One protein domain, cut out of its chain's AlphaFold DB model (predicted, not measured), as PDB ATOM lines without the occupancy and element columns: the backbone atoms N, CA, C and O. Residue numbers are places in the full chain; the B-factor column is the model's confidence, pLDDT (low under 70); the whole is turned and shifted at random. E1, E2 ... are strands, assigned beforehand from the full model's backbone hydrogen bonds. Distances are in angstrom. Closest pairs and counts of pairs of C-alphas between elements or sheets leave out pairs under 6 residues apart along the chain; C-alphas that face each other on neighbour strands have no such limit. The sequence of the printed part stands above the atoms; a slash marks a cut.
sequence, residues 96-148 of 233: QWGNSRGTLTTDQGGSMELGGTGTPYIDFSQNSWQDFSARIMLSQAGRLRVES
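What this domain is: This is residues 96 to 148 of the 233 residues of an uncharacterized protein of Elusimicrobia bacterium HGW-Elusimicrobia-3 (UniProt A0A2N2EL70). What is the shape? Little regular structure: a lobe of loops with short E1, residues 96 to 115, and apart from E1 a three-stranded sheet, E2-E3-E4, a meander, each strand the antiparallel neighbour of the one before. What makes it up? The printed part has 53 residues, no named helix and strands E1 to E4, all strand by class, with 19 residues in them. It is loose, radius of gyration of the C-alphas 12.6 A, spanning 33 by 24 by 23 A.

Where its parts are: Where is E1? E1, residues 102 to 104, begins at C-alpha (-12.660, -25.783, 25.724). And the others? E2 is residues 121 to 124, E3 134 to 140, 17.7 A long, and E4 143 to 147, ending at C-alpha (-19.328, -40.500, 39.571).

How they stand to each other: What pairs with E1? No named strand; residues 96 to 97 and 112 to 113 pair antiparallel with it. How do the hairpins join? E2 and E3 stand at 169 degrees, N 122 to O 136 2.8 A; E3 and E4 at 156 degrees, N 137 to O 145 2.8 A, both within hydrogen-bond range.

The domain as a whole: How large? The farthest C-alphas, Gln 108 and Trp 129, are 37.1 A apart; the printed part has no cut. Which link is long? E1 to E2, 16 residues. Where is confidence low? Residues 99 to 101 and 108 to 110 are under 70.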
ATOM      1  N   GLN A  96     -15.301 -22.124  20.668       85.25
ATOM      2  CA  GLN A  96     -14.278 -22.131  21.716       85.25
ATOM      3  C   GLN A  96     -14.778 -21.369  22.949       85.25
ATOM      4  O   GLN A  96     -15.423 -20.329  22.812       85.25
ATOM      5  N   TRP A  97     -14.463 -21.860  24.147       83.50
ATOM      6  CA  TRP A  97     -14.697 -21.178  25.422       83.50
ATOM      7  C   TRP A  97     -13.468 -21.270  26.334       83.50
ATOM      8  O   TRP A  97     -12.683 -22.220  26.289       83.50
ATOM      9  N   GLY A  98     -13.300 -20.260  27.190       75.44
ATOM     10  CA  GLY A  98     -12.157 -20.157  28.098       75.44
ATOM     11  C   GLY A  98     -10.821 -19.954  27.373       75.44
ATOM     12  O   GLY A  98     -10.750 -19.337  26.314       75.44
ATOM     13  N   ASN A  99      -9.739 -20.477  27.957       68.25
ATOM     14  CA  ASN A  99      -8.355 -20.199  27.546       68.25
ATOM     15  C   ASN A  99      -7.869 -21.125  26.407       68.25
ATOM     16  O   ASN A  99      -6.782 -21.696  26.500       68.25
ATOM     17  N   SER A 100      -8.687 -21.318  25.367       68.31
ATOM     18  CA  SER A 100      -8.379 -22.087  24.138       68.31
ATOM     19  C   SER A 100      -8.409 -23.622  24.211       68.31
ATOM     20  O   SER A 100      -8.154 -24.257  23.194       68.31
ATOM     21  N   ARG A 101      -8.731 -24.241  25.357       67.38
ATOM     22  CA  ARG A 101      -8.840 -25.716  25.482       67.38
ATOM     23  C   ARG A 101     -10.273 -26.256  25.518       67.38
ATOM     24  O   ARG A 101     -10.474 -27.439  25.294       67.38
ATOM     25  N   GLY A 102     -11.254 -25.420  25.847       76.00
ATOM     26  CA  GLY A 102     -12.660 -25.783  25.724       76.00
ATOM     27  C   GLY A 102     -13.089 -25.538  24.290       76.00
ATOM     28  O   GLY A 102     -13.216 -24.378  23.896       76.00
ATOM     29  N   THR A 103     -13.243 -26.586  23.486       80.56
ATOM     30  CA  THR A 103     -13.649 -26.406  22.093       80.56
ATOM     31  C   THR A 103     -14.534 -27.533  21.574       80.56
ATOM     32  O   THR A 103     -14.273 -28.713  21.791       80.56
ATOM     33  N   LEU A 104     -15.604 -27.158  20.869       84.50
ATOM     34  CA  LEU A 104     -16.298 -28.032  19.927       84.50
ATOM     35  C   LEU A 104     -15.654 -27.802  18.571       84.50
ATOM     36  O   LEU A 104     -15.784 -26.711  18.001       84.50
ATOM     37  N   THR A 105     -14.936 -28.802  18.076       80.50
ATOM     38  CA  THR A 105     -14.184 -28.668  16.832       80.50
ATOM     39  C   THR A 105     -14.851 -29.429  15.699       80.50
ATOM     40  O   THR A 105     -15.615 -30.366  15.904       80.50
ATOM     41  N   THR A 106     -14.543 -29.024  14.472       72.94
ATOM     42  CA  THR A 106     -14.878 -29.784  13.265       72.94
ATOM     43  C   THR A 106     -13.752 -30.750  12.891       72.94
ATOM     44  O   THR A 106     -13.542 -30.998  11.703       72.94
ATOM     45  N   ASP A 107     -12.952 -31.214  13.860       76.25
ATOM     46  CA  ASP A 107     -11.911 -32.212  13.606       76.25
ATOM     47  C   ASP A 107     -12.521 -33.569  13.193       76.25
ATOM     48  O   ASP A 107     -13.705 -33.646  12.868       76.25
ATOM     49  N   GLN A 108     -11.698 -34.623  13.142       53.75
ATOM     50  CA  GLN A 108     -11.990 -35.960  12.602       53.75
ATOM     51  C   GLN A 108     -13.206 -36.670  13.256       53.75
ATOM     52  O   GLN A 108     -13.058 -37.696  13.912       53.75
ATOM     53  N   GLY A 109     -14.420 -36.163  13.036       65.88
ATOM     54  CA  GLY A 109     -15.680 -36.709  13.545       65.88
ATOM     55  C   GLY A 109     -16.509 -35.770  14.431       65.88
ATOM     56  O   GLY A 109     -17.581 -36.189  14.859       65.88
ATOM     57  N   GLY A 110     -16.075 -34.528  14.682       64.62
ATOM     58  CA  GLY A 110     -16.791 -33.599  15.564       64.62
ATOM     59  C   GLY A 110     -16.499 -33.859  17.040       64.62
ATOM     60  O   GLY A 110     -17.385 -34.272  17.791       64.62
ATOM     61  N   SER A 111     -15.246 -33.662  17.457       73.88
ATOM     62  CA  SER A 111     -14.857 -33.849  18.851       73.88
ATOM     63  C   SER A 111     -15.364 -32.729  19.768       73.88
ATOM     64  O   SER A 111     -15.518 -31.562  19.387       73.88
ATOM     65  N   MET A 112     -15.602 -33.109  21.023       82.94
ATOM     66  CA  MET A 112     -15.757 -32.197  22.149       82.94
ATOM     67  C   MET A 112     -14.496 -32.296  23.003       82.94
ATOM     68  O   MET A 112     -14.269 -33.317  23.654       82.94
ATOM     69  N   GLU A 113     -13.684 -31.242  23.012       82.19
ATOM     70  CA  GLU A 113     -12.539 -31.126  23.909       82.19
ATOM     71  C   GLU A 113     -12.927 -30.294  25.133       82.19
ATOM     72  O   GLU A 113     -13.350 -29.137  25.032       82.19
ATOM     73  N   LEU A 114     -12.782 -30.902  26.309       83.38
ATOM     74  CA  LEU A 114     -12.993 -30.248  27.592       83.38
ATOM     75  C   LEU A 114     -11.636 -30.035  28.257       83.38
ATOM     76  O   LEU A 114     -11.003 -30.979  28.729       83.38
ATOM     77  N   GLY A 115     -11.195 -28.785  28.330       80.25
ATOM     78  CA  GLY A 115      -9.957 -28.430  29.008       80.25
ATOM     79  C   GLY A 115      -9.945 -26.985  29.491       80.25
ATOM     80  O   GLY A 115     -10.870 -26.214  29.259       80.25
ATOM     81  N   GLY A 116      -8.876 -26.611  30.192       80.00
ATOM     82  CA  GLY A 116      -8.719 -25.289  30.793       80.00
ATOM     83  C   GLY A 116      -7.911 -25.371  32.082       80.00
ATOM     84  O   GLY A 116      -7.161 -26.326  32.290       80.00
ATOM     85  N   THR A 117      -8.053 -24.369  32.946       78.00
ATOM     86  CA  THR A 117      -7.574 -24.444  34.330       78.00
ATOM     87  C   THR A 117      -8.581 -25.228  35.174       78.00
ATOM     88  O   THR A 117      -9.758 -24.882  35.173       78.00
ATOM     89  N   GLY A 118      -8.129 -26.250  35.907       86.88
ATOM     90  CA  GLY A 118      -8.984 -27.101  36.744       86.88
ATOM     91  C   GLY A 118      -9.261 -28.481  36.140       86.88
ATOM     92  O   GLY A 118      -8.611 -28.896  35.180       86.88
ATOM     93  N   THR A 119     -10.209 -29.202  36.737       90.62
ATOM     94  CA  THR A 119     -10.597 -30.553  36.313       90.62
ATOM     95  C   THR A 119     -11.785 -30.480  35.354       90.62
ATOM     96  O   THR A 119     -12.846 -30.031  35.782       90.62
ATOM     97  N   PRO A 120     -11.656 -30.914  34.087       92.06
ATOM     98  CA  PRO A 120     -12.776 -30.903  33.152       92.06
ATOM     99  C   PRO A 120     -13.787 -32.007  33.482       92.06
ATOM    100  O   PRO A 120     -13.402 -33.130  33.839       92.06
ATOM    101  N   TYR A 121     -15.075 -31.690  33.337       93.50
ATOM    102  CA  TYR A 121     -16.183 -32.604  33.598       93.50
ATOM    103  C   TYR A 121     -17.402 -32.335  32.700       93.50
ATOM    104  O   TYR A 121     -17.561 -31.239  32.165       93.50
ATOM    105  N   ILE A 122     -18.259 -33.349  32.561       93.69
ATOM    106  CA  ILE A 122     -19.632 -33.259  32.050       93.69
ATOM    107  C   ILE A 122     -20.562 -33.645  33.192       93.69
ATOM    108  O   ILE A 122     -20.452 -34.759  33.712       93.69
ATOM    109  N   ASP A 123     -21.474 -32.741  33.535       94.19
ATOM    110  CA  ASP A 123     -22.456 -32.944  34.593       94.19
ATOM    111  C   ASP A 123     -23.837 -33.230  34.036       94.19
ATOM    112  O   ASP A 123     -24.300 -32.604  33.081       94.19
ATOM    113  N   PHE A 124     -24.512 -34.159  34.696       94.88
ATOM    114  CA  PHE A 124     -25.906 -34.488  34.468       94.88
ATOM    115  C   PHE A 124     -26.638 -34.227  35.773       94.88
ATOM    116  O   PHE A 124     -26.369 -34.904  36.762       94.88
ATOM    117  N   SER A 125     -27.553 -33.261  35.796       94.44
ATOM    118  CA  SER A 125     -28.357 -32.951  36.978       94.44
ATOM    119  C   SER A 125     -29.839 -33.160  36.690       94.44
ATOM    120  O   SER A 125     -30.329 -32.809  35.618       94.44
ATOM    121  N   GLN A 126     -30.558 -33.746  37.646       93.75
ATOM    122  CA  GLN A 126     -32.007 -33.952  37.558       93.75
ATOM    123  C   GLN A 126     -32.815 -32.775  38.124       93.75
ATOM    124  O   GLN A 126     -34.038 -32.751  38.002       93.75
ATOM    125  N   ASN A 127     -32.163 -31.815  38.785       91.75
ATOM    126  CA  ASN A 127     -32.821 -30.669  39.406       91.75
ATOM    127  C   ASN A 127     -31.876 -29.459  39.507       91.75
ATOM    128  O   ASN A 127     -30.675 -29.566  39.296       91.75
ATOM    129  N   SER A 128     -32.419 -28.291  39.844       90.12
ATOM    130  CA  SER A 128     -31.662 -27.034  39.919       90.12
ATOM    131  C   SER A 128     -30.949 -26.789  41.256       90.12
ATOM    132  O   SER A 128     -30.361 -25.727  41.435       90.12
ATOM    133  N   TRP A 129     -31.053 -27.707  42.222       89.06
ATOM    134  CA  TRP A 129     -30.547 -27.519  43.592       89.06
ATOM    135  C   TRP A 129     -29.244 -28.277  43.856       89.06
ATOM    136  O   TRP A 129     -28.556 -28.006  44.838       89.06
ATOM    137  N   GLN A 130     -28.921 -29.239  42.996       87.56
ATOM    138  CA  GLN A 130     -27.701 -30.031  43.036       87.56
ATOM    139  C   GLN A 130     -26.818 -29.662  41.849       87.56
ATOM    140  O   GLN A 130     -27.319 -29.472  40.741       87.56
ATOM    141  N   ASP A 131     -25.507 -29.611  42.090       87.81
ATOM    142  CA  ASP A 131     -24.501 -29.396  41.043       87.81
ATOM    143  C   ASP A 131     -24.600 -30.499  39.973       87.81
ATOM    144  O   ASP A 131     -24.756 -30.222  38.788       87.81
ATOM    145  N   PHE A 132     -24.647 -31.766  40.407       95.06
ATOM    146  CA  PHE A 132     -24.837 -32.916  39.526       95.06
ATOM    147  C   PHE A 132     -25.476 -34.113  40.248       95.06
ATOM    148  O   PHE A 132     -25.359 -34.278  41.463       95.06
ATOM    149  N   SER A 133     -26.136 -34.969  39.473       95.50
ATOM    150  CA  SER A 133     -26.616 -36.309  39.844       95.50
ATOM    151  C   SER A 133     -25.690 -37.415  39.311       95.50
ATOM    152  O   SER A 133     -25.567 -38.468  39.932       95.50
ATOM    153  N   ALA A 134     -25.021 -37.176  38.179       96.62
ATOM    154  CA  ALA A 134     -23.940 -38.007  37.649       96.62
ATOM    155  C   ALA A 134     -22.892 -37.130  36.953       96.62
ATOM    156  O   ALA A 134     -23.226 -36.067  36.425       96.62
ATOM    157  N   ARG A 135     -21.630 -37.571  36.950       95.88
ATOM    158  CA  ARG A 135     -20.508 -36.805  36.384       95.88
ATOM    159  C   ARG A 135     -19.522 -37.706  35.655       95.88
ATOM    160  O   ARG A 135     -19.139 -38.755  36.168       95.88
ATOM    161  N   ILE A 136     -19.046 -37.259  34.496       96.31
ATOM    162  CA  ILE A 136     -17.900 -37.848  33.788       96.31
ATOM    163  C   ILE A 136     -16.759 -36.835  33.844       96.31
ATOM    164  O   ILE A 136     -16.929 -35.708  33.393       96.31
ATOM    165  N   MET A 137     -15.602 -37.202  34.396       95.94
ATOM    166  CA  MET A 137     -14.517 -36.248  34.648       95.94
ATOM    167  C   MET A 137     -13.121 -36.831  34.450       95.94
ATOM    168  O   MET A 137     -12.866 -38.007  34.725       95.94
ATOM    169  N   LEU A 138     -12.171 -35.974  34.075       95.06
ATOM    170  CA  LEU A 138     -10.750 -36.320  34.089       95.06
ATOM    171  C   LEU A 138     -10.171 -36.074  35.486       95.06
ATOM    172  O   LEU A 138      -9.518 -35.067  35.738       95.06
ATOM    173  N   SER A 139     -10.428 -36.994  36.416       93.12
ATOM    174  CA  SER A 139     -10.036 -36.841  37.829       93.12
ATOM    175  C   SER A 139      -8.539 -36.586  38.046       93.12
ATOM    176  O   SER A 139      -8.168 -35.923  39.013       93.12
ATOM    177  N   GLN A 140      -7.691 -37.131  37.168       92.75
ATOM    178  CA  GLN A 140      -6.234 -36.975  37.135       92.75
ATOM    179  C   GLN A 140      -5.747 -37.175  35.692       92.75
ATOM    180  O   GLN A 140      -6.486 -37.698  34.854       92.75
ATOM    181  N   ALA A 141      -4.491 -36.823  35.403       91.06
ATOM    182  CA  ALA A 141      -3.883 -37.091  34.100       91.06
ATOM    183  C   ALA A 141      -4.016 -38.582  33.728       91.06
ATOM    184  O   ALA A 141      -3.574 -39.459  34.469       91.06
ATOM    185  N   GLY A 142      -4.671 -38.860  32.596       90.56
ATOM    186  CA  GLY A 142      -4.909 -40.223  32.109       90.56
ATOM    187  C   GLY A 142      -5.973 -41.025  32.871       90.56
ATOM    188  O   GLY A 142      -6.103 -42.221  32.624       90.56
ATOM    189  N   ARG A 143      -6.743 -40.410  33.782       92.69
ATOM    190  CA  ARG A 143      -7.773 -41.106  34.571       92.69
ATOM    191  C   ARG A 143      -9.161 -40.502  34.381       92.69
ATOM    192  O   ARG A 143      -9.535 -39.547  35.069       92.69
ATOM    193  N   LEU A 144      -9.948 -41.140  33.519       94.50
ATOM    194  CA  LEU A 144     -11.388 -40.913  33.434       94.50
ATOM    195  C   LEU A 144     -12.085 -41.511  34.666       94.50
ATOM    196  O   LEU A 144     -11.789 -42.636  35.079       94.50
ATOM    197  N   ARG A 145     -13.000 -40.753  35.261       95.25
ATOM    198  CA  ARG A 145     -13.833 -41.160  36.392       95.25
ATOM    199  C   ARG A 145     -15.290 -40.879  36.052       95.25
ATOM    200  O   ARG A 145     -15.608 -39.789  35.591       95.25
ATOM    201  N   VAL A 146     -16.141 -41.862  36.321       95.88
ATOM    202  CA  VAL A 146     -17.595 -41.701  36.379       95.88
ATOM    203  C   VAL A 146     -17.974 -41.635  37.855       95.88
ATOM    204  O   VAL A 146     -17.544 -42.486  38.638       95.88
ATOM    205  N   GLU A 147     -18.699 -40.597  38.254       95.56
ATOM    206  CA  GLU A 147     -19.328 -40.500  39.571       95.56
ATOM    207  C   GLU A 147     -20.815 -40.807  39.411       95.56
ATOM    208  O   GLU A 147     -21.482 -40.112  38.643       95.56
ATOM    209  N   SER A 148     -21.298 -41.818  40.146       93.88
ATOM    210  CA  SER A 148     -22.558 -42.567  39.953       93.88
ATOM    211  C   SER A 148     -22.349 -43.895  39.202       93.88
ATOM    212  O   SER A 148     -21.213 -44.355  39.054       93.88
TER     213      SER A 148